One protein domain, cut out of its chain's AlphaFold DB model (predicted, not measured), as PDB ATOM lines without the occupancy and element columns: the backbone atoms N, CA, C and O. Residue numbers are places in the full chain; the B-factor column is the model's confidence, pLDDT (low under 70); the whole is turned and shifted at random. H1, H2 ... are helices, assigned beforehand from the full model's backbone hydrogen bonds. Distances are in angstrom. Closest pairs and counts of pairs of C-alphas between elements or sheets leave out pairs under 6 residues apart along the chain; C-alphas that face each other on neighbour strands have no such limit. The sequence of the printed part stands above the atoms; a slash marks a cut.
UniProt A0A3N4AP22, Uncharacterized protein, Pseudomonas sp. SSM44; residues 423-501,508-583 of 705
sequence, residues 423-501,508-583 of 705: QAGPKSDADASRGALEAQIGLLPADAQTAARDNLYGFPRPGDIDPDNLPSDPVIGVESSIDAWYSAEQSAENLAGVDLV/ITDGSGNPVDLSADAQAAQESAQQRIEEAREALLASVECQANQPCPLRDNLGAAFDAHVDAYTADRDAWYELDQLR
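Overview. This is residues 423 to 501 and 508 to 583 of the 705 residues of an uncharacterized protein of Pseudomonas sp. SSM44 (UniProt A0A3N4AP22). Five helices lie roughly along one long axis: H4 and H5 form a long helical hairpin, H2 and H3 follow one another nearly in line beside H4, and H1 runs beside H5. H2, H3, H4 and H5 make a bundle, helices side by side or end to end at shallow tilts, and the end of H5, residues 578 to 583, sticks out. The printed part has 155 residues, with named helices H1 to H5 in that order and no named strand: all helix. It is only just loose, close to compact, with a radius of gyration of the C-alphas of 18.2 A and spans of 60 by 40 by 35 A.

Arrangement. H5, residues 553 to 583, touches H1, residues 426 to 441, opposite ways at a shallow tilt of 24 degrees; their closest C-alphas, Pro 426 and Asp 572, are 4.6 A apart. With residues 555 to 566 alone, H5 touches residues 533 to 541 of H4, residues 518 to 542, closest at the C-alphas of Leu 541 and Arg 555, 5.9 A. H3, residues 478 to 494, touches H4 opposite ways, closest at the C-alphas of Trp 485 and Ala 525, 4.7 A. H2, residues 446 to 457, touches H3 at a shallow tilt of 2 degrees, the same way, closest at the C-alphas of Leu 456 and Val 478, 4.8 A. H2 and H5 are apart. In H1 to H5 every O i to N i+4 pair is within hydrogen-bond range.

Along the chain. H5 spans 44.0 A, H4 35.8 A, H3 24.4 A, H1 22.2 A and H2 16.6 A. H1 begins at C-alpha 426 (6.954, 17.516, 47.395), and H5 ends at C-alpha 583 (12.694, 17.633, 63.515).

Size, cuts and confidence. The farthest C-alphas, Val 501 and Gln 550, are 60.9 A apart. Residues 502 to 507 are not printed; C-alphas 501 and 508 are 5.1 A apart. The link from H2 to H3, 20 residues, is long. Mean pLDDT of the printed part is 74.1, with 60 residues under 70, among them 457 to 477.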
ATOM      1  N   GLN A 423       5.302  20.663  52.738       84.12
ATOM      2  CA  GLN A 423       3.852  20.646  52.538       84.12
ATOM      3  C   GLN A 423       3.434  21.326  51.225       84.12
ATOM      4  O   GLN A 423       2.529  20.842  50.547       84.12
ATOM      5  N   ALA A 424       4.076  22.442  50.863       87.62
ATOM      6  CA  ALA A 424       3.735  23.211  49.665       87.62
ATOM      7  C   ALA A 424       4.347  22.665  48.362       87.62
ATOM      8  O   ALA A 424       3.870  23.029  47.288       87.62
ATOM      9  N   GLY A 425       5.404  21.855  48.447       94.00
ATOM     10  CA  GLY A 425       6.120  21.296  47.301       94.00
ATOM     11  C   GLY A 425       5.941  19.780  47.205       94.00
ATOM     12  O   GLY A 425       4.865  19.355  46.779       94.00
ATOM     13  N   PRO A 426       6.936  18.967  47.618       88.56
ATOM     14  CA  PRO A 426       6.954  17.516  47.395       88.56
ATOM     15  C   PRO A 426       5.655  16.804  47.780       88.56
ATOM     16  O   PRO A 426       5.105  16.049  46.978       88.56
ATOM     17  N   LYS A 427       5.088  17.126  48.950       82.50
ATOM     18  CA  LYS A 427       3.836  16.520  49.412       82.50
ATOM     19  C   LYS A 427       2.649  16.856  48.510       82.50
ATOM     20  O   LYS A 427       1.867  15.979  48.144       82.50
ATOM     21  N   SER A 428       2.505  18.132  48.154       88.69
ATOM     22  CA  SER A 428       1.440  18.596  47.263       88.69
ATOM     23  C   SER A 428       1.592  18.010  45.855       88.69
ATOM     24  O   SER A 428       0.590  17.673  45.222       88.69
ATOM     25  N   ASP A 429       2.823  17.879  45.364       93.12
ATOM     26  CA  ASP A 429       3.123  17.313  44.049       93.12
ATOM     27  C   ASP A 429       2.827  15.805  44.002       93.12
ATOM     28  O   ASP A 429       2.214  15.334  43.039       93.12
ATOM     29  N   ALA A 430       3.164  15.056  45.059       87.56
ATOM     30  CA  ALA A 430       2.804  13.646  45.211       87.56
ATOM     31  C   ALA A 430       1.280  13.441  45.300       87.56
ATOM     32  O   ALA A 430       0.721  12.567  44.632       87.56
ATOM     33  N   ASP A 431       0.573  14.287  46.056       88.06
ATOM     34  CA  ASP A 431      -0.890  14.240  46.150       88.06
ATOM     35  C   ASP A 431      -1.562  14.564  44.800       88.06
ATOM     36  O   ASP A 431      -2.527  13.901  44.397       88.06
ATOM     37  N   ALA A 432      -1.038  15.549  44.063       92.44
ATOM     38  CA  ALA A 432      -1.534  15.922  42.741       92.44
ATOM     39  C   ALA A 432      -1.263  14.842  41.679       92.44
ATOM     40  O   ALA A 432      -2.158  14.525  40.886       92.44
ATOM     41  N   SER A 433      -0.061  14.257  41.666       95.25
ATOM     42  CA  SER A 433       0.313  13.183  40.736       95.25
ATOM     43  C   SER A 433      -0.509  11.917  40.986       95.25
ATOM     44  O   SER A 433      -1.029  11.328  40.036       95.25
ATOM     45  N   ARG A 434      -0.753  11.573  42.259       92.56
ATOM     46  CA  ARG A 434      -1.646  10.481  42.659       92.56
ATOM     47  C   ARG A 434      -3.064  10.696  42.142       92.56
ATOM     48  O   ARG A 434      -3.651   9.793  41.552       92.56
ATOM     49  N   GLY A 435      -3.605  11.907  42.297       90.75
ATOM     50  CA  GLY A 435      -4.918  12.263  41.753       90.75
ATOM     51  C   GLY A 435      -4.993  12.146  40.224       90.75
ATOM     52  O   GLY A 435      -6.000  11.682  39.686       90.75
ATOM     53  N   ALA A 436      -3.926  12.529  39.515       94.88
ATOM     54  CA  ALA A 436      -3.840  12.394  38.062       94.88
ATOM     55  C   ALA A 436      -3.766  10.924  37.611       94.88
ATOM     56  O   ALA A 436      -4.441  10.552  36.647       94.88
ATOM     57  N   LEU A 437      -2.999  10.088  38.318       94.75
ATOM     58  CA  LEU A 437      -2.915   8.649  38.071       94.75
ATOM     59  C   LEU A 437      -4.258   7.956  38.331       94.75
ATOM     60  O   LEU A 437      -4.757   7.255  37.453       94.75
ATOM     61  N   GLU A 438      -4.901   8.220  39.470       92.81
ATOM     62  CA  GLU A 438      -6.234   7.690  39.797       92.81
ATOM     63  C   GLU A 438      -7.294   8.097  38.758       92.81
ATOM     64  O   GLU A 438      -8.164   7.301  38.396       92.81
ATOM     65  N   ALA A 439      -7.194   9.306  38.194       94.31
ATOM     66  CA  ALA A 439      -8.065   9.730  37.101       94.31
ATOM     67  C   ALA A 439      -7.854   8.910  35.813       94.31
ATOM     68  O   ALA A 439      -8.834   8.622  35.124       94.31
ATOM     69  N   GLN A 440      -6.614   8.513  35.488       94.88
ATOM     70  CA  GLN A 440      -6.342   7.614  34.356       94.88
ATOM     71  C   GLN A 440      -6.790   6.179  34.653       94.88
ATOM     72  O   GLN A 440      -7.415   5.553  33.796       94.88
ATOM     73  N   ILE A 441      -6.544   5.677  35.870       92.62
ATOM     74  CA  ILE A 441      -7.021   4.361  36.320       92.62
ATOM     75  C   ILE A 441      -8.545   4.289  36.191       92.62
ATOM     76  O   ILE A 441      -9.067   3.316  35.657       92.62
ATOM     77  N   GLY A 442      -9.276   5.344  36.564       92.69
ATOM     78  CA  GLY A 442     -10.737   5.410  36.444       92.69
ATOM     79  C   GLY A 442     -11.297   5.263  35.019       92.69
ATOM     80  O   GLY A 442     -12.496   5.029  34.865       92.69
ATOM     81  N   LEU A 443     -10.461   5.372  33.978       92.50
ATOM     82  CA  LEU A 443     -10.845   5.130  32.582       92.50
ATOM     83  C   LEU A 443     -10.743   3.649  32.172       92.50
ATOM     84  O   LEU A 443     -11.209   3.290  31.087       92.50
ATOM     85  N   LEU A 444     -10.148   2.795  33.011       91.38
ATOM     86  CA  LEU A 444      -9.993   1.359  32.771       91.38
ATOM     87  C   LEU A 444     -11.289   0.573  33.054       91.38
ATOM     88  O   LEU A 444     -12.172   1.058  33.769       91.38
ATOM     89  N   PRO A 445     -11.417  -0.666  32.545       89.25
ATOM     90  CA  PRO A 445     -12.420  -1.628  33.012       89.25
ATOM     91  C   PRO A 445     -12.348  -1.864  34.533       89.25
ATOM     92  O   PRO A 445     -11.284  -1.759  35.132       89.25
ATOM     93  N   ALA A 446     -13.474  -2.179  35.180       85.75
ATOM     94  CA  ALA A 446     -13.569  -2.232  36.649       85.75
ATOM     95  C   ALA A 446     -12.642  -3.275  37.315       85.75
ATOM     96  O   ALA A 446     -12.132  -3.057  38.413       85.75
ATOM     97  N   ASP A 447     -12.409  -4.401  36.647       81.12
ATOM     98  CA  ASP A 447     -11.450  -5.431  37.048       81.12
ATOM     99  C   ASP A 447     -10.004  -4.925  36.952       81.12
ATOM    100  O   ASP A 447      -9.237  -5.059  37.906       81.12
ATOM    101  N   ALA A 448      -9.663  -4.245  35.856       85.69
ATOM    102  CA  ALA A 448      -8.362  -3.604  35.674       85.69
ATOM    103  C   ALA A 448      -8.109  -2.458  36.671       85.69
ATOM    104  O   ALA A 448      -6.979  -2.280  37.116       85.69
ATOM    105  N   GLN A 449      -9.145  -1.713  37.072       87.00
ATOM    106  CA  GLN A 449      -9.033  -0.681  38.112       87.00
ATOM    107  C   GLN A 449      -8.605  -1.259  39.462       87.00
ATOM    108  O   GLN A 449      -7.792  -0.660  40.160       87.00
ATOM    109  N   THR A 450      -9.175  -2.406  39.835       82.31
ATOM    110  CA  THR A 450      -8.882  -3.060  41.118       82.31
ATOM    111  C   THR A 450      -7.443  -3.564  41.120       82.31
ATOM    112  O   THR A 450      -6.663  -3.167  41.977       82.31
ATOM    113  N   ALA A 451      -7.047  -4.295  40.073       81.94
ATOM    114  CA  ALA A 451      -5.676  -4.774  39.922       81.94
ATOM    115  C   ALA A 451      -4.641  -3.632  39.862       81.94
ATOM    116  O   ALA A 451      -3.548  -3.764  40.405       81.94
ATOM    117  N   ALA A 452      -4.966  -2.502  39.225       85.12
ATOM    118  CA  ALA A 452      -4.093  -1.329  39.195       85.12
ATOM    119  C   ALA A 452      -3.855  -0.747  40.597       85.12
ATOM    120  O   ALA A 452      -2.719  -0.450  40.953       85.12
ATOM    121  N   ARG A 453      -4.917  -0.620  41.403       82.62
ATOM    122  CA  ARG A 453      -4.824  -0.122  42.783       82.62
ATOM    123  C   ARG A 453      -4.106  -1.098  43.707       82.62
ATOM    124  O   ARG A 453      -3.307  -0.651  44.519       82.62
ATOM    125  N   ASP A 454      -4.334  -2.397  43.549       77.94
ATOM    126  CA  ASP A 454      -3.655  -3.435  44.332       77.94
ATOM    127  C   ASP A 454      -2.142  -3.442  44.061       77.94
ATOM    128  O   ASP A 454      -1.346  -3.542  44.988       77.94
ATOM    129  N   ASN A 455      -1.720  -3.263  42.805       78.31
ATOM    130  CA  ASN A 455      -0.296  -3.149  42.470       78.31
ATOM    131  C   ASN A 455       0.330  -1.827  42.948       78.31
ATOM    132  O   ASN A 455       1.527  -1.782  43.215       78.31
ATOM    133  N   LEU A 456      -0.451  -0.747  43.057       73.00
ATOM    134  CA  LEU A 456       0.048   0.564  43.480       73.00
ATOM    135  C   LEU A 456       0.156   0.685  45.009       73.00
ATOM    136  O   LEU A 456       1.202   1.076  45.519       73.00
ATOM    137  N   TYR A 457      -0.901   0.300  45.727       68.69
ATOM    138  CA  TYR A 457      -1.054   0.490  47.177       68.69
ATOM    139  C   TYR A 457      -0.868  -0.789  47.998       68.69
ATOM    140  O   TYR A 457      -0.812  -0.736  49.227       68.69
ATOM    141  N   GLY A 458      -0.797  -1.938  47.330       61.12
ATOM    142  CA  GLY A 458      -0.748  -3.246  47.960       61.12
ATOM    143  C   GLY A 458      -2.133  -3.833  48.218       61.12
ATOM    144  O   GLY A 458      -3.151  -3.133  48.249       61.12
ATOM    145  N   PHE A 459      -2.160  -5.151  48.406       50.97
ATOM    146  CA  PHE A 459      -3.354  -5.916  48.738       50.97
ATOM    147  C   PHE A 459      -3.071  -6.902  49.890       50.97
ATOM    148  O   PHE A 459      -2.143  -7.704  49.771       50.97
ATOM    149  N   PRO A 460      -3.868  -6.894  50.978       49.72
ATOM    150  CA  PRO A 460      -4.919  -5.921  51.258       49.72
ATOM    151  C   PRO A 460      -4.301  -4.537  51.450       49.72
ATOM    152  O   PRO A 460      -3.181  -4.414  51.944       49.72
ATOM    153  N   ARG A 461      -5.043  -3.487  51.092       51.34
ATOM    154  CA  ARG A 461      -4.628  -2.119  51.421       51.34
ATOM    155  C   ARG A 461      -4.465  -2.020  52.943       51.34
ATOM    156  O   ARG A 461      -5.257  -2.648  53.641       51.34
ATOM    157  N   PRO A 462      -3.544  -1.207  53.485       41.00
ATOM    158  CA  PRO A 462      -3.294  -1.133  54.930       41.00
ATOM    159  C   PRO A 462      -4.543  -0.924  55.811       41.00
ATOM    160  O   PRO A 462      -4.587  -1.410  56.935       41.00
ATOM    161  N   GLY A 463      -5.585  -0.255  55.296       41.00
ATOM    162  CA  GLY A 463      -6.875  -0.071  55.984       41.00
ATOM    163  C   GLY A 463      -7.885  -1.225  55.857       41.00
ATOM    164  O   GLY A 463      -8.900  -1.208  56.545       41.00
ATOM    165  N   ASP A 464      -7.610  -2.209  54.999       40.84
ATOM    166  CA  ASP A 464      -8.429  -3.400  54.729       40.84
ATOM    167  C   ASP A 464      -7.783  -4.691  55.272       40.84
ATOM    168  O   ASP A 464      -8.310  -5.786  55.062       40.84
ATOM    169  N   ILE A 465      -6.622  -4.584  55.931       42.34
ATOM    170  CA  ILE A 465      -5.943  -5.721  56.555       42.34
ATOM    171  C   ILE A 465      -6.768  -6.155  57.766       42.34
ATOM    172  O   ILE A 465      -6.777  -5.493  58.801       42.34
ATOM    173  N   ASP A 466      -7.454  -7.287  57.628       44.56
ATOM    174  CA  ASP A 466      -8.006  -8.034  58.752       44.56
ATOM    175  C   ASP A 466      -6.867  -8.858  59.387       44.56
ATOM    176  O   ASP A 466      -6.407  -9.827  58.772       44.56
ATOM    177  N   PRO A 467      -6.375  -8.498  60.589       43.56
ATOM    178  CA  PRO A 467      -5.278  -9.214  61.241       43.56
ATOM    179  C   PRO A 467      -5.629 -10.670  61.592       43.56
ATOM    180  O   PRO A 467      -4.724 -11.459  61.863       43.56
ATOM    181  N   ASP A 468      -6.910 -11.053  61.559       39.34
ATOM    182  CA  ASP A 468      -7.370 -12.422  61.798       39.34
ATOM    183  C   ASP A 468      -7.616 -13.224  60.496       39.34
ATOM    184  O   ASP A 468      -7.874 -14.430  60.561       39.34
ATOM    185  N   ASN A 469      -7.496 -12.604  59.311       42.81
ATOM    186  CA  ASN A 469      -7.606 -13.266  58.006       42.81
ATOM    187  C   ASN A 469      -6.680 -12.618  56.961       42.81
ATOM    188  O   ASN A 469      -7.123 -11.984  56.000       42.81
ATOM    189  N   LEU A 470      -5.374 -12.814  57.152       42.69
ATOM    190  CA  LEU A 470      -4.366 -12.449  56.161       42.69
ATOM    191  C   LEU A 470      -4.634 -13.225  54.858       42.69
ATOM    192  O   LEU A 470      -4.712 -14.459  54.896       42.69
ATOM    193  N   PRO A 471      -4.787 -12.557  53.700       42.91
ATOM    194  CA  PRO A 471      -4.964 -13.268  52.443       42.91
ATOM    195  C   PRO A 471      -3.741 -14.137  52.149       42.91
ATOM    196  O   PRO A 471      -2.608 -13.794  52.479       42.91
ATOM    197  N   SER A 472      -3.974 -15.267  51.483       47.09
ATOM    198  CA  SER A 472      -2.933 -16.242  51.144       47.09
ATOM    199  C   SER A 472      -1.885 -15.733  50.148       47.09
ATOM    200  O   SER A 472      -0.919 -16.447  49.900       47.09
ATOM    201  N   ASP A 473      -2.106 -14.561  49.548       47.16
ATOM    202  CA  ASP A 473      -1.263 -13.984  48.498       47.16
ATOM    203  C   ASP A 473      -1.240 -12.444  48.642       47.16
ATOM    204  O   ASP A 473      -2.006 -11.741  47.977       47.16
ATOM    205  N   PRO A 474      -0.471 -11.899  49.606       55.53
ATOM    206  CA  PRO A 474      -0.349 -10.460  49.787       55.53
ATOM    207  C   PRO A 474       0.445  -9.842  48.632       55.53
ATOM    208  O   PRO A 474       1.519 -10.322  48.268       55.53
ATOM    209  N   VAL A 475      -0.071  -8.750  48.075       55.38
ATOM    210  CA  VAL A 475       0.635  -7.951  47.069       55.38
ATOM    211  C   VAL A 475       1.279  -6.779  47.787       55.38
ATOM    212  O   VAL A 475       0.585  -5.969  48.398       55.38
ATOM    213  N   ILE A 476       2.603  -6.676  47.709       59.19
ATOM    214  CA  ILE A 476       3.314  -5.475  48.149       59.19
ATOM    215  C   ILE A 476       3.167  -4.434  47.038       59.19
ATOM    216  O   ILE A 476       3.545  -4.686  45.891       59.19
ATOM    217  N   GLY A 477       2.580  -3.288  47.376       65.12
ATOM    218  CA  GLY A 477       2.373  -2.185  46.445       65.12
ATOM    219  C   GLY A 477       3.657  -1.428  46.134       65.12
ATOM    220  O   GLY A 477       4.642  -1.501  46.878       65.12
ATOM    221  N   VAL A 478       3.633  -0.652  45.055       76.31
ATOM    222  CA  VAL A 478       4.726   0.254  44.679       76.31
ATOM    223  C   VAL A 478       5.021   1.272  45.784       76.31
ATOM    224  O   VAL A 478       6.173   1.348  46.202       76.31
ATOM    225  N   GLU A 479       4.012   1.979  46.313       75.06
ATOM    226  CA  GLU A 479       4.220   2.975  47.386       75.06
ATOM    227  C   GLU A 479       4.878   2.324  48.618       75.06
ATOM    228  O   GLU A 479       5.926   2.772  49.073       75.06
ATOM    229  N   SER A 480       4.359   1.176  49.072       69.25
ATOM    230  CA  SER A 480       4.929   0.442  50.213       69.25
ATOM    231  C   SER A 480       6.338  -0.108  49.965       69.25
ATOM    232  O   SER A 480       7.115  -0.260  50.905       69.25
ATOM    233  N   SER A 481       6.681  -0.426  48.712       65.56
ATOM    234  CA  SER A 481       8.033  -0.885  48.367       65.56
ATOM    235  C   SER A 481       9.031   0.271  48.419       65.56
ATOM    236  O   SER A 481      10.155   0.083  48.879       65.56
ATOM    237  N   ILE A 482       8.610   1.464  47.986       71.81
ATOM    238  CA  ILE A 482       9.399   2.696  48.099       71.81
ATOM    239  C   ILE A 482       9.578   3.062  49.579       71.81
ATOM    240  O   ILE A 482      10.701   3.318  50.003       71.81
ATOM    241  N   ASP A 483       8.521   2.990  50.394       70.50
ATOM    242  CA  ASP A 483       8.607   3.250  51.839       70.50
ATOM    243  C   ASP A 483       9.622   2.325  52.534       70.50
ATOM    244  O   ASP A 483      10.436   2.779  53.340       70.50
ATOM    245  N   ALA A 484       9.595   1.029  52.200       61.97
ATOM    246  CA  ALA A 484      10.522   0.041  52.745       61.97
ATOM    247  C   ALA A 484      11.974   0.293  52.309       61.97
ATOM    248  O   ALA A 484      12.882   0.164  53.130       61.97
ATOM    249  N   TRP A 485      12.193   0.678  51.046       73.19
ATOM    250  CA  TRP A 485      13.511   1.061  50.538       73.19
ATOM    251  C   TRP A 485      14.086   2.242  51.328       73.19
ATOM    252  O   TRP A 485      15.156   2.107  51.922       73.19
ATOM    253  N   TYR A 486      13.354   3.349  51.431       67.69
ATOM    254  CA  TYR A 486      13.841   4.524  52.152       67.69
ATOM    255  C   TYR A 486      14.021   4.289  53.656       67.69
ATOM    256  O   TYR A 486      14.964   4.796  54.260       67.69
ATOM    257  N   SER A 487      13.155   3.482  54.274       60.03
ATOM    258  CA  SER A 487      13.324   3.102  55.681       60.03
ATOM    259  C   SER A 487      14.610   2.303  55.907       60.03
ATOM    260  O   SER A 487      15.238   2.441  56.962       60.03
ATOM    261  N   ALA A 488      14.995   1.452  54.954       54.78
ATOM    262  CA  ALA A 488      16.230   0.682  55.023       54.78
ATOM    263  C   ALA A 488      17.462   1.574  54.804       54.78
ATOM    264  O   ALA A 488      18.419   1.466  55.569       54.78
ATOM    265  N   GLU A 489      17.417   2.504  53.841       63.53
ATOM    266  CA  GLU A 489      18.480   3.502  53.637       63.53
ATOM    267  C   GLU A 489      18.699   4.360  54.883       63.53
ATOM    268  O   GLU A 489      19.820   4.427  55.385       63.53
ATOM    269  N   GLN A 490      17.633   4.912  55.465       58.25
ATOM    270  CA  GLN A 490      17.744   5.714  56.684       58.25
ATOM    271  C   GLN A 490      18.316   4.902  57.854       58.25
ATOM    272  O   GLN A 490      19.107   5.414  58.649       58.25
ATOM    273  N   SER A 491      17.944   3.624  57.969       53.31
ATOM    274  CA  SER A 491      18.492   2.732  59.000       53.31
ATOM    275  C   SER A 491      19.988   2.479  58.795       53.31
ATOM    276  O   SER A 491      20.747   2.481  59.765       53.31
ATOM    277  N   ALA A 492      20.423   2.305  57.545       54.38
ATOM    278  CA  ALA A 492      21.827   2.127  57.189       54.38
ATOM    279  C   ALA A 492      22.657   3.395  57.435       54.38
ATOM    280  O   ALA A 492      23.770   3.304  57.948       54.38
ATOM    281  N   GLU A 493      22.113   4.574  57.124       55.59
ATOM    282  CA  GLU A 493      22.762   5.863  57.381       55.59
ATOM    283  C   GLU A 493      22.878   6.164  58.880       55.59
ATOM    284  O   GLU A 493      23.945   6.558  59.356       55.59
ATOM    285  N   ASN A 494      21.811   5.918  59.647       51.56
ATOM    286  CA  ASN A 494      21.787   6.138  61.096       51.56
ATOM    287  C   ASN A 494      22.793   5.256  61.847       51.56
ATOM    288  O   ASN A 494      23.343   5.665  62.869       51.56
ATOM    289  N   LEU A 495      23.034   4.047  61.338       45.94
ATOM    290  CA  LEU A 495      23.943   3.061  61.922       45.94
ATOM    291  C   LEU A 495      25.267   2.953  61.149       45.94
ATOM    292  O   LEU A 495      26.043   2.017  61.356       45.94
ATOM    293  N   ALA A 496      25.565   3.925  60.283       48.84
ATOM    294  CA  ALA A 496      26.813   3.963  59.540       48.84
ATOM    295  C   ALA A 496      28.009   4.079  60.504       48.84
ATOM    296  O   ALA A 496      28.123   5.026  61.281       48.84
ATOM    297  N   GLY A 497      28.924   3.107  60.443       44.34
ATOM    298  CA  GLY A 497      30.112   3.059  61.304       44.34
ATOM    299  C   GLY A 497      29.920   2.338  62.643       44.34
ATOM    300  O   GLY A 497      30.852   2.317  63.447       44.34
ATOM    301  N   VAL A 498      28.753   1.729  62.873       44.38
ATOM    302  CA  VAL A 498      28.473   0.863  64.029       44.38
ATOM    303  C   VAL A 498      28.801  -0.575  63.681       44.38
ATOM    304  O   VAL A 498      28.304  -1.096  62.686       44.38
ATOM    305  N   ASP A 499      29.606  -1.230  64.513       54.06
ATOM    306  CA  ASP A 499      29.862  -2.659  64.351       54.06
ATOM    307  C   ASP A 499      28.706  -3.447  64.987       54.06
ATOM    308  O   ASP A 499      28.501  -3.398  66.203       54.06
ATOM    309  N   LEU A 500      27.907  -4.127  64.160       54.97
ATOM    310  CA  LEU A 500      26.770  -4.933  64.611       54.97
ATOM    311  C   LEU A 500      27.269  -6.284  65.119       54.97
ATOM    312  O   LEU A 500      27.215  -7.296  64.418       54.97
ATOM    313  N   VAL A 501      27.772  -6.285  66.349       51.41
ATOM    314  CA  VAL A 501      28.305  -7.471  67.016       51.41
ATOM    315  C   VAL A 501      27.538  -7.793  68.297       51.41
ATOM    316  O   VAL A 501      26.968  -6.914  68.941       51.41
ATOM    317  N   ILE A 508      26.383 -10.019  64.345       56.50
ATOM    318  CA  ILE A 508      24.963 -10.363  64.378       56.50
ATOM    319  C   ILE A 508      24.606 -10.952  63.012       56.50
ATOM    320  O   ILE A 508      24.977 -10.402  61.973       56.50
ATOM    321  N   THR A 509      23.919 -12.094  63.010       58.31
ATOM    322  CA  THR A 509      23.578 -12.822  61.783       58.31
ATOM    323  C   THR A 509      22.080 -12.813  61.507       58.31
ATOM    324  O   THR A 509      21.268 -12.785  62.432       58.31
ATOM    325  N   ASP A 510      21.719 -12.827  60.226       55.34
ATOM    326  CA  ASP A 510      20.352 -12.978  59.739       55.34
ATOM    327  C   ASP A 510      19.805 -14.403  59.995       55.34
ATOM    328  O   ASP A 510      20.503 -15.310  60.460       55.34
ATOM    329  N   GLY A 511      18.539 -14.644  59.637       43.41
ATOM    330  CA  GLY A 511      17.909 -15.971  59.747       43.41
ATOM    331  C   GLY A 511      18.555 -17.076  58.890       43.41
ATOM    332  O   GLY A 511      18.184 -18.243  59.021       43.41
ATOM    333  N   SER A 512      19.515 -16.724  58.029       49.50
ATOM    334  CA  SER A 512      20.292 -17.622  57.169       49.50
ATOM    335  C   SER A 512      21.732 -17.829  57.665       49.50
ATOM    336  O   SER A 512      22.464 -18.629  57.076       49.50
ATOM    337  N   GLY A 513      22.137 -17.162  58.752       55.22
ATOM    338  CA  GLY A 513      23.481 -17.231  59.324       55.22
ATOM    339  C   GLY A 513      24.516 -16.328  58.642       55.22
ATOM    340  O   GLY A 513      25.712 -16.521  58.870       55.22
ATOM    341  N   ASN A 514      24.096 -15.371  57.809       61.41
ATOM    342  CA  ASN A 514      24.985 -14.374  57.210       61.41
ATOM    343  C   ASN A 514      25.071 -13.132  58.105       61.41
ATOM    344  O   ASN A 514      24.062 -12.783  58.712       61.41
ATOM    345  N   PRO A 515      26.222 -12.443  58.193       61.78
ATOM    346  CA  PRO A 515      26.311 -11.162  58.893       61.78
ATOM    347  C   PRO A 515      25.293 -10.154  58.353       61.78
ATOM    348  O   PRO A 515      25.140 -10.041  57.138       61.78
ATOM    349  N   VAL A 516      24.629  -9.429  59.251       59.16
ATOM    350  CA  VAL A 516      23.732  -8.326  58.887       59.16
ATOM    351  C   VAL A 516      24.570  -7.170  58.339       59.16
ATOM    352  O   VAL A 516      25.455  -6.662  59.028       59.16
ATOM    353  N   ASP A 517      24.292  -6.756  57.103       64.75
ATOM    354  CA  ASP A 517      24.919  -5.610  56.441       64.75
ATOM    355  C   ASP A 517      23.817  -4.650  56.005       64.75
ATOM    356  O   ASP A 517      23.212  -4.806  54.948       64.75
ATOM    357  N   LEU A 518      23.579  -3.630  56.829       59.16
ATOM    358  CA  LEU A 518      22.501  -2.669  56.612       59.16
ATOM    359  C   LEU A 518      22.640  -1.915  55.285       59.16
ATOM    360  O   LEU A 518      21.637  -1.535  54.691       59.16
ATOM    361  N   SER A 519      23.870  -1.719  54.797       62.50
ATOM    362  CA  SER A 519      24.108  -1.052  53.515       62.50
ATOM    363  C   SER A 519      23.756  -1.957  52.332       62.50
ATOM    364  O   SER A 519      23.142  -1.503  51.365       62.50
ATOM    365  N   ALA A 520      24.070  -3.250  52.437       66.44
ATOM    366  CA  ALA A 520      23.654  -4.247  51.458       66.44
ATOM    367  C   ALA A 520      22.138  -4.498  51.507       66.44
ATOM    368  O   ALA A 520      21.517  -4.650  50.456       66.44
ATOM    369  N   ASP A 521      21.533  -4.487  52.697       61.19
ATOM    370  CA  ASP A 521      20.088  -4.635  52.890       61.19
ATOM    371  C   ASP A 521      19.318  -3.440  52.304       61.19
ATOM    372  O   ASP A 521      18.312  -3.629  51.617       61.19
ATOM    373  N   ALA A 522      19.822  -2.216  52.493       61.12
ATOM    374  CA  ALA A 522      19.274  -1.012  51.870       61.12
ATOM    375  C   ALA A 522      19.351  -1.075  50.336       61.12
ATOM    376  O   ALA A 522      18.358  -0.811  49.652       61.12
ATOM    377  N   GLN A 523      20.488  -1.514  49.784       71.19
ATOM    378  CA  GLN A 523      20.630  -1.726  48.343       71.19
ATOM    379  C   GLN A 523      19.682  -2.824  47.825       71.19
ATOM    380  O   GLN A 523      19.068  -2.673  46.769       71.19
ATOM    381  N   ALA A 524      19.509  -3.920  48.564       66.06
ATOM    382  CA  ALA A 524      18.576  -4.983  48.193       66.06
ATOM    383  C   ALA A 524      17.112  -4.506  48.220       66.06
ATOM    384  O   ALA A 524      16.312  -4.898  47.364       66.06
ATOM    385  N   ALA A 525      16.759  -3.632  49.168       62.62
ATOM    386  CA  ALA A 525      15.445  -3.003  49.233       62.62
ATOM    387  C   ALA A 525      15.213  -2.051  48.045       62.62
ATOM    388  O   ALA A 525      14.141  -2.096  47.437       62.62
ATOM    389  N   GLN A 526      16.232  -1.282  47.643       77.44
ATOM    390  CA  GLN A 526      16.207  -0.454  46.433       77.44
ATOM    391  C   GLN A 526      15.935  -1.283  45.175       77.44
ATOM    392  O   GLN A 526      15.028  -0.975  44.400       77.44
ATOM    393  N   GLU A 527      16.713  -2.349  44.967       75.19
ATOM    394  CA  GLU A 527      16.569  -3.237  43.809       75.19
ATOM    395  C   GLU A 527      15.177  -3.887  43.783       75.19
ATOM    396  O   GLU A 527      14.524  -3.938  42.736       75.19
ATOM    397  N   SER A 528      14.678  -4.300  44.952       70.19
ATOM    398  CA  SER A 528      13.333  -4.867  45.108       70.19
ATOM    399  C   SER A 528      12.235  -3.858  44.759       70.19
ATOM    400  O   SER A 528      11.290  -4.208  44.050       70.19
ATOM    401  N   ALA A 529      12.364  -2.602  45.201       71.94
ATOM    402  CA  ALA A 529      11.419  -1.535  44.887       71.94
ATOM    403  C   ALA A 529      11.416  -1.194  43.389       71.94
ATOM    404  O   ALA A 529      10.349  -1.108  42.781       71.94
ATOM    405  N   GLN A 530      12.594  -1.092  42.765       85.00
ATOM    406  CA  GLN A 530      12.729  -0.853  41.321       85.00
ATOM    407  C   GLN A 530      12.099  -1.976  40.492       85.00
ATOM    408  O   GLN A 530      11.382  -1.709  39.525       85.00
ATOM    409  N   GLN A 531      12.307  -3.232  40.892       81.25
ATOM    410  CA  GLN A 531      11.655  -4.371  40.252       81.25
ATOM    411  C   GLN A 531      10.127  -4.288  40.388       81.25
ATOM    412  O   GLN A 531       9.401  -4.520  39.420       81.25
ATOM    413  N   ARG A 532       9.625  -3.917  41.572       81.75
ATOM    414  CA  ARG A 532       8.186  -3.751  41.827       81.75
ATOM    415  C   ARG A 532       7.563  -2.649  40.976       81.75
ATOM    416  O   ARG A 532       6.478  -2.864  40.438       81.75
ATOM    417  N   ILE A 533       8.256  -1.522  40.815       84.56
ATOM    418  CA  ILE A 533       7.853  -0.412  39.944       84.56
ATOM    419  C   ILE A 533       7.701  -0.895  38.500       84.56
ATOM    420  O   ILE A 533       6.649  -0.673  37.901       84.56
ATOM    421  N   GLU A 534       8.704  -1.590  37.952       92.50
ATOM    422  CA  GLU A 534       8.658  -2.064  36.562       92.50
ATOM    423  C   GLU A 534       7.536  -3.091  36.353       92.50
ATOM    424  O   GLU A 534       6.740  -2.959  35.424       92.50
ATOM    425  N   GLU A 535       7.402  -4.070  37.250       86.06
ATOM    426  CA  GLU A 535       6.357  -5.092  37.143       86.06
ATOM    427  C   GLU A 535       4.943  -4.495  37.256       86.06
ATOM    428  O   GLU A 535       4.048  -4.860  36.486       86.06
ATOM    429  N   ALA A 536       4.730  -3.550  38.178       86.56
ATOM    430  CA  ALA A 536       3.456  -2.848  38.317       86.56
ATOM    431  C   ALA A 536       3.146  -1.991  37.083       86.56
ATOM    432  O   ALA A 536       2.009  -1.976  36.605       86.56
ATOM    433  N   ARG A 537       4.162  -1.321  36.526       93.94
ATOM    434  CA  ARG A 537       4.042  -0.528  35.303       93.94
ATOM    435  C   ARG A 537       3.664  -1.389  34.105       93.94
ATOM    436  O   ARG A 537       2.727  -1.052  33.377       93.94
ATOM    437  N   GLU A 538       4.354  -2.507  33.892       92.44
ATOM    438  CA  GLU A 538       4.042  -3.445  32.811       92.44
ATOM    439  C   GLU A 538       2.621  -4.005  32.949       92.44
ATOM    440  O   GLU A 538       1.858  -3.989  31.976       92.44
ATOM    441  N   ALA A 539       2.231  -4.432  34.156       88.69
ATOM    442  CA  ALA A 539       0.889  -4.935  34.441       88.69
ATOM    443  C   ALA A 539      -0.193  -3.873  34.179       88.69
ATOM    444  O   ALA A 539      -1.220  -4.161  33.554       88.69
ATOM    445  N   LEU A 540       0.057  -2.627  34.590       89.81
ATOM    446  CA  LEU A 540      -0.848  -1.503  34.379       89.81
ATOM    447  C   LEU A 540      -1.039  -1.207  32.886       89.81
ATOM    448  O   LEU A 540      -2.169  -1.070  32.419       89.81
ATOM    449  N   LEU A 541       0.042  -1.161  32.105       91.62
ATOM    450  CA  LEU A 541      -0.029  -0.895  30.664       91.62
ATOM    451  C   LEU A 541      -0.633  -2.059  29.870       91.62
ATOM    452  O   LEU A 541      -1.262  -1.825  28.835       91.62
ATOM    453  N   ALA A 542      -0.470  -3.296  30.347       90.25
ATOM    454  CA  ALA A 542      -1.077  -4.486  29.755       90.25
ATOM    455  C   ALA A 542      -2.609  -4.515  29.903       90.25
ATOM    456  O   ALA A 542      -3.283  -5.167  29.106       90.25
ATOM    457  N   SER A 543      -3.165  -3.775  30.868       86.94
ATOM    458  CA  SER A 543      -4.617  -3.655  31.061       86.94
ATOM    459  C   SER A 543      -5.336  -2.858  29.958       86.94
ATOM    460  O   SER A 543      -6.567  -2.871  29.878       86.94
ATOM    461  N   VAL A 544      -4.582  -2.184  29.079       88.75
ATOM    462  CA  VAL A 544      -5.114  -1.391  27.966       88.75
ATOM    463  C   VAL A 544      -4.946  -2.141  26.643       88.75
ATOM    464  O   VAL A 544      -3.840  -2.281  26.117       88.75
ATOM    465  N   GLU A 545      -6.059  -2.564  26.041       85.31
ATOM    466  CA  GLU A 545      -6.054  -3.148  24.696       85.31
ATOM    467  C   GLU A 545      -5.881  -2.066  23.615       85.31
ATOM    468  O   GLU A 545      -6.748  -1.217  23.400       85.31
ATOM    469  N   CYS A 546      -4.769  -2.120  22.879       85.81
ATOM    470  CA  CYS A 546      -4.482  -1.215  21.764       85.81
ATOM    471  C   CYS A 546      -4.561  -1.954  20.417       85.81
ATOM    472  O   CYS A 546      -4.064  -3.072  20.273       85.81
ATOM    473  N   GLN A 547      -5.130  -1.320  19.385       82.81
ATOM    474  CA  GLN A 547      -5.102  -1.881  18.030       82.81
ATOM    475  C   GLN A 547      -3.698  -1.801  17.422       82.81
ATOM    476  O   GLN A 547      -3.024  -0.772  17.499       82.81
ATOM    477  N   ALA A 548      -3.277  -2.873  16.746       79.62
ATOM    478  CA  ALA A 548      -2.003  -2.899  16.036       79.62
ATOM    479  C   ALA A 548      -1.932  -1.772  14.985       79.62
ATOM    480  O   ALA A 548      -2.826  -1.636  14.148       79.62
ATOM    481  N   ASN A 549      -0.839  -0.999  15.001       75.75
ATOM    482  CA  ASN A 549      -0.556   0.126  14.096       75.75
ATOM    483  C   ASN A 549      -1.479   1.360  14.226       75.75
ATOM    484  O   ASN A 549      -1.557   2.152  13.283       75.75
ATOM    485  N   GLN A 550      -2.145   1.562  15.369       79.12
ATOM    486  CA  GLN A 550      -2.821   2.825  15.700       79.12
ATOM    487  C   GLN A 550      -2.251   3.450  16.988       79.12
ATOM    488  O   GLN A 550      -1.789   2.709  17.856       79.12
ATOM    489  N   PRO A 551      -2.266   4.793  17.136       83.06
ATOM    490  CA  PRO A 551      -1.913   5.448  18.396       83.06
ATOM    491  C   PRO A 551      -2.813   4.962  19.535       83.06
ATOM    492  O   PRO A 551      -4.013   4.773  19.318       83.06
ATOM    493  N   CYS A 552      -2.266   4.824  20.745       89.38
ATOM    494  CA  CYS A 552      -3.015   4.393  21.926       89.38
ATOM    495  C   CYS A 552      -2.919   5.436  23.056       89.38
ATOM    496  O   CYS A 552      -2.244   5.196  24.055       89.38
ATOM    497  N   PRO A 553      -3.610   6.589  22.927       90.81
ATOM    498  CA  PRO A 553      -3.455   7.707  23.855       90.81
ATOM    499  C   PRO A 553      -3.742   7.348  25.312       90.81
ATOM    500  O   PRO A 553      -3.113   7.899  26.200       90.81
ATOM    501  N   LEU A 554      -4.674   6.422  25.568       89.50
ATOM    502  CA  LEU A 554      -4.976   5.974  26.929       89.50
ATOM    503  C   LEU A 554      -3.778   5.262  27.570       89.50
ATOM    504  O   LEU A 554      -3.433   5.578  28.700       89.50
ATOM    505  N   ARG A 555      -3.120   4.348  26.843       92.94
ATOM    506  CA  ARG A 555      -1.939   3.632  27.347       92.94
ATOM    507  C   ARG A 555      -0.767   4.585  27.566       92.94
ATOM    508  O   ARG A 555      -0.098   4.498  28.587       92.94
ATOM    509  N   ASP A 556      -0.553   5.503  26.626       93.06
ATOM    510  CA  ASP A 556       0.535   6.481  26.707       93.06
ATOM    511  C   ASP A 556       0.321   7.461  27.879       93.06
ATOM    512  O   ASP A 556       1.243   7.710  28.650       93.06
ATOM    513  N   ASN A 557      -0.908   7.961  28.065       94.62
ATOM    514  CA  ASN A 557      -1.256   8.846  29.181       94.62
ATOM    515  C   ASN A 557      -1.204   8.130  30.537       94.62
ATOM    516  O   ASN A 557      -0.774   8.730  31.515       94.62
ATOM    517  N   LEU A 558      -1.639   6.866  30.601       94.50
ATOM    518  CA  LEU A 558      -1.592   6.061  31.822       94.50
ATOM    519  C   LEU A 558      -0.147   5.781  32.247       94.50
ATOM    520  O   LEU A 558       0.179   5.953  33.415       94.50
ATOM    521  N   GLY A 559       0.727   5.424  31.298       94.69
ATOM    522  CA  GLY A 559       2.155   5.244  31.569       94.69
ATOM    523  C   GLY A 559       2.824   6.528  32.038       94.69
ATOM    524  O   GLY A 559       3.498   6.522  33.058       94.69
ATOM    525  N   ALA A 560       2.560   7.647  31.359       96.50
ATOM    526  CA  ALA A 560       3.096   8.943  31.768       96.50
ATOM    527  C   ALA A 560       2.600   9.382  33.158       96.50
ATOM    528  O   ALA A 560       3.364   9.971  33.916       96.50
ATOM    529  N   ALA A 561       1.336   9.106  33.500       96.19
ATOM    530  CA  ALA A 561       0.790   9.412  34.822       96.19
ATOM    531  C   ALA A 561       1.374   8.512  35.920       96.19
ATOM    532  O   ALA A 561       1.586   8.986  37.030       96.19
ATOM    533  N   PHE A 562       1.645   7.239  35.612       96.31
ATOM    534  CA  PHE A 562       2.305   6.315  36.534       96.31
ATOM    535  C   PHE A 562       3.743   6.754  36.813       96.31
ATOM    536  O   PHE A 562       4.101   6.930  37.972       96.31
ATOM    537  N   ASP A 563       4.523   7.019  35.761       96.94
ATOM    538  CA  ASP A 563       5.918   7.465  35.880       96.94
ATOM    539  C   ASP A 563       6.000   8.775  36.682       96.94
ATOM    540  O   ASP A 563       6.747   8.872  37.650       96.94
ATOM    541  N   ALA A 564       5.137   9.748  36.364       96.88
ATOM    542  CA  ALA A 564       5.073  11.013  37.093       96.88
ATOM    543  C   ALA A 564       4.676  10.851  38.570       96.88
ATOM    544  O   ALA A 564       5.088  11.656  39.404       96.88
ATOM    545  N   HIS A 565       3.854   9.852  38.900       95.62
ATOM    546  CA  HIS A 565       3.480   9.578  40.281       95.62
ATOM    547  C   HIS A 565       4.608   8.902  41.058       95.62
ATOM    548  O   HIS A 565       4.896   9.339  42.166       95.62
ATOM    549  N   VAL A 566       5.280   7.905  40.474       94.00
ATOM    550  CA  VAL A 566       6.445   7.255  41.096       94.00
ATOM    551  C   VAL A 566       7.554   8.273  41.359       94.00
ATOM    552  O   VAL A 566       8.067   8.324  42.475       94.00
ATOM    553  N   ASP A 567       7.864   9.132  40.384       95.81
ATOM    554  CA  ASP A 567       8.858  10.201  40.539       95.81
ATOM    555  C   ASP A 567       8.473  11.169  41.673       95.81
ATOM    556  O   ASP A 567       9.292  11.485  42.537       95.81
ATOM    557  N   ALA A 568       7.215  11.622  41.704       92.38
ATOM    558  CA  ALA A 568       6.741  12.558  42.723       92.38
ATOM    559  C   ALA A 568       6.656  11.931  44.125       92.38
ATOM    560  O   ALA A 568       6.962  12.604  45.103       92.38
ATOM    561  N   TYR A 569       6.252  10.661  44.234       86.56
ATOM    562  CA  TYR A 569       6.178   9.943  45.509       86.56
ATOM    563  C   TYR A 569       7.574   9.676  46.080       86.56
ATOM    564  O   TYR A 569       7.805   9.890  47.265       86.56
ATOM    565  N   THR A 570       8.525   9.290  45.226       87.31
ATOM    566  CA  THR A 570       9.941   9.123  45.595       87.31
ATOM    567  C   THR A 570      10.510  10.436  46.143       87.31
ATOM    568  O   THR A 570      11.012  10.465  47.262       87.31
ATOM    569  N   ALA A 571      10.303  11.548  45.429       89.38
ATOM    570  CA  ALA A 571      10.739  12.874  45.874       89.38
ATOM    571  C   ALA A 571      10.050  13.354  47.170       89.38
ATOM    572  O   ALA A 571      10.646  14.089  47.958       89.38
ATOM    573  N   ASP A 572       8.794  12.962  47.408       87.00
ATOM    574  CA  ASP A 572       8.100  13.212  48.677       87.00
ATOM    575  C   ASP A 572       8.702  12.408  49.834       87.00
ATOM    576  O   ASP A 572       8.840  12.954  50.928       87.00
ATOM    577  N   ARG A 573       9.097  11.148  49.610       82.75
ATOM    578  CA  ARG A 573       9.777  10.340  50.632       82.75
ATOM    579  C   ARG A 573      11.164  10.892  50.948       82.75
ATOM    580  O   ARG A 573      11.419  11.131  52.124       82.75
ATOM    581  N   ASP A 574      11.981  11.203  49.938       82.19
ATOM    582  CA  ASP A 574      13.274  11.894  50.103       82.19
ATOM    583  C   ASP A 574      13.135  13.124  51.018       82.19
ATOM    584  O   ASP A 574      13.777  13.238  52.065       82.19
ATOM    585  N   ALA A 575      12.221  14.031  50.655       80.12
ATOM    586  CA  ALA A 575      12.010  15.276  51.382       80.12
ATOM    587  C   ALA A 575      11.441  15.062  52.796       80.12
ATOM    588  O   ALA A 575      11.692  15.871  53.691       80.12
ATOM    589  N   TRP A 576      10.666  13.994  53.013       76.75
ATOM    590  CA  TRP A 576      10.142  13.652  54.333       76.75
ATOM    591  C   TRP A 576      11.258  13.226  55.295       76.75
ATOM    592  O   TRP A 576      11.247  13.666  56.442       76.75
ATOM    593  N   TYR A 577      12.238  12.437  54.841       69.50
ATOM    594  CA  TYR A 577      13.376  12.035  55.680       69.50
ATOM    595  C   TYR A 577      14.306  13.213  55.997       69.50
ATOM    596  O   TYR A 577      14.737  13.362  57.139       69.50
ATOM    597  N   GLU A 578      14.547  14.118  55.041       76.81
ATOM    598  CA  GLU A 578      15.273  15.370  55.315       76.81
ATOM    599  C   GLU A 578      14.552  16.232  56.368       76.81
ATOM    600  O   GLU A 578      15.175  16.781  57.282       76.81
ATOM    601  N   LEU A 579      13.222  16.332  56.268       72.50
ATOM    602  CA  LEU A 579      12.399  17.037  57.248       72.50
ATOM    603  C   LEU A 579      12.451  16.364  58.628       72.50
ATOM    604  O   LEU A 579      12.484  17.058  59.647       72.50
ATOM    605  N   ASP A 580      12.469  15.034  58.668       73.69
ATOM    606  CA  ASP A 580      12.543  14.263  59.907       73.69
ATOM    607  C   ASP A 580      13.872  14.474  60.648       73.69
ATOM    608  O   ASP A 580      13.891  14.669  61.864       73.69
ATOM    609  N   GLN A 581      14.984  14.562  59.914       69.00
ATOM    610  CA  GLN A 581      16.285  14.908  60.494       69.00
ATOM    611  C   GLN A 581      16.283  16.313  61.114       69.00
ATOM    612  O   GLN A 581      16.842  16.519  62.194       69.00
ATOM    613  N   LEU A 582      15.620  17.282  60.473       69.00
ATOM    614  CA  LEU A 582      15.460  18.632  61.024       69.00
ATOM    615  C   LEU A 582      14.575  18.651  62.275       69.00
ATOM    616  O   LEU A 582      14.874  19.395  63.210       69.00
ATOM    617  N   ARG A 583      13.524  17.822  62.317       72.81
ATOM    618  CA  ARG A 583      12.694  17.633  63.515       72.81
ATOM    619  C   ARG A 583      13.538  17.124  64.682       72.81
ATOM    620  O   ARG A 583      13.560  17.760  65.731       72.81
TER     621      ARG A 583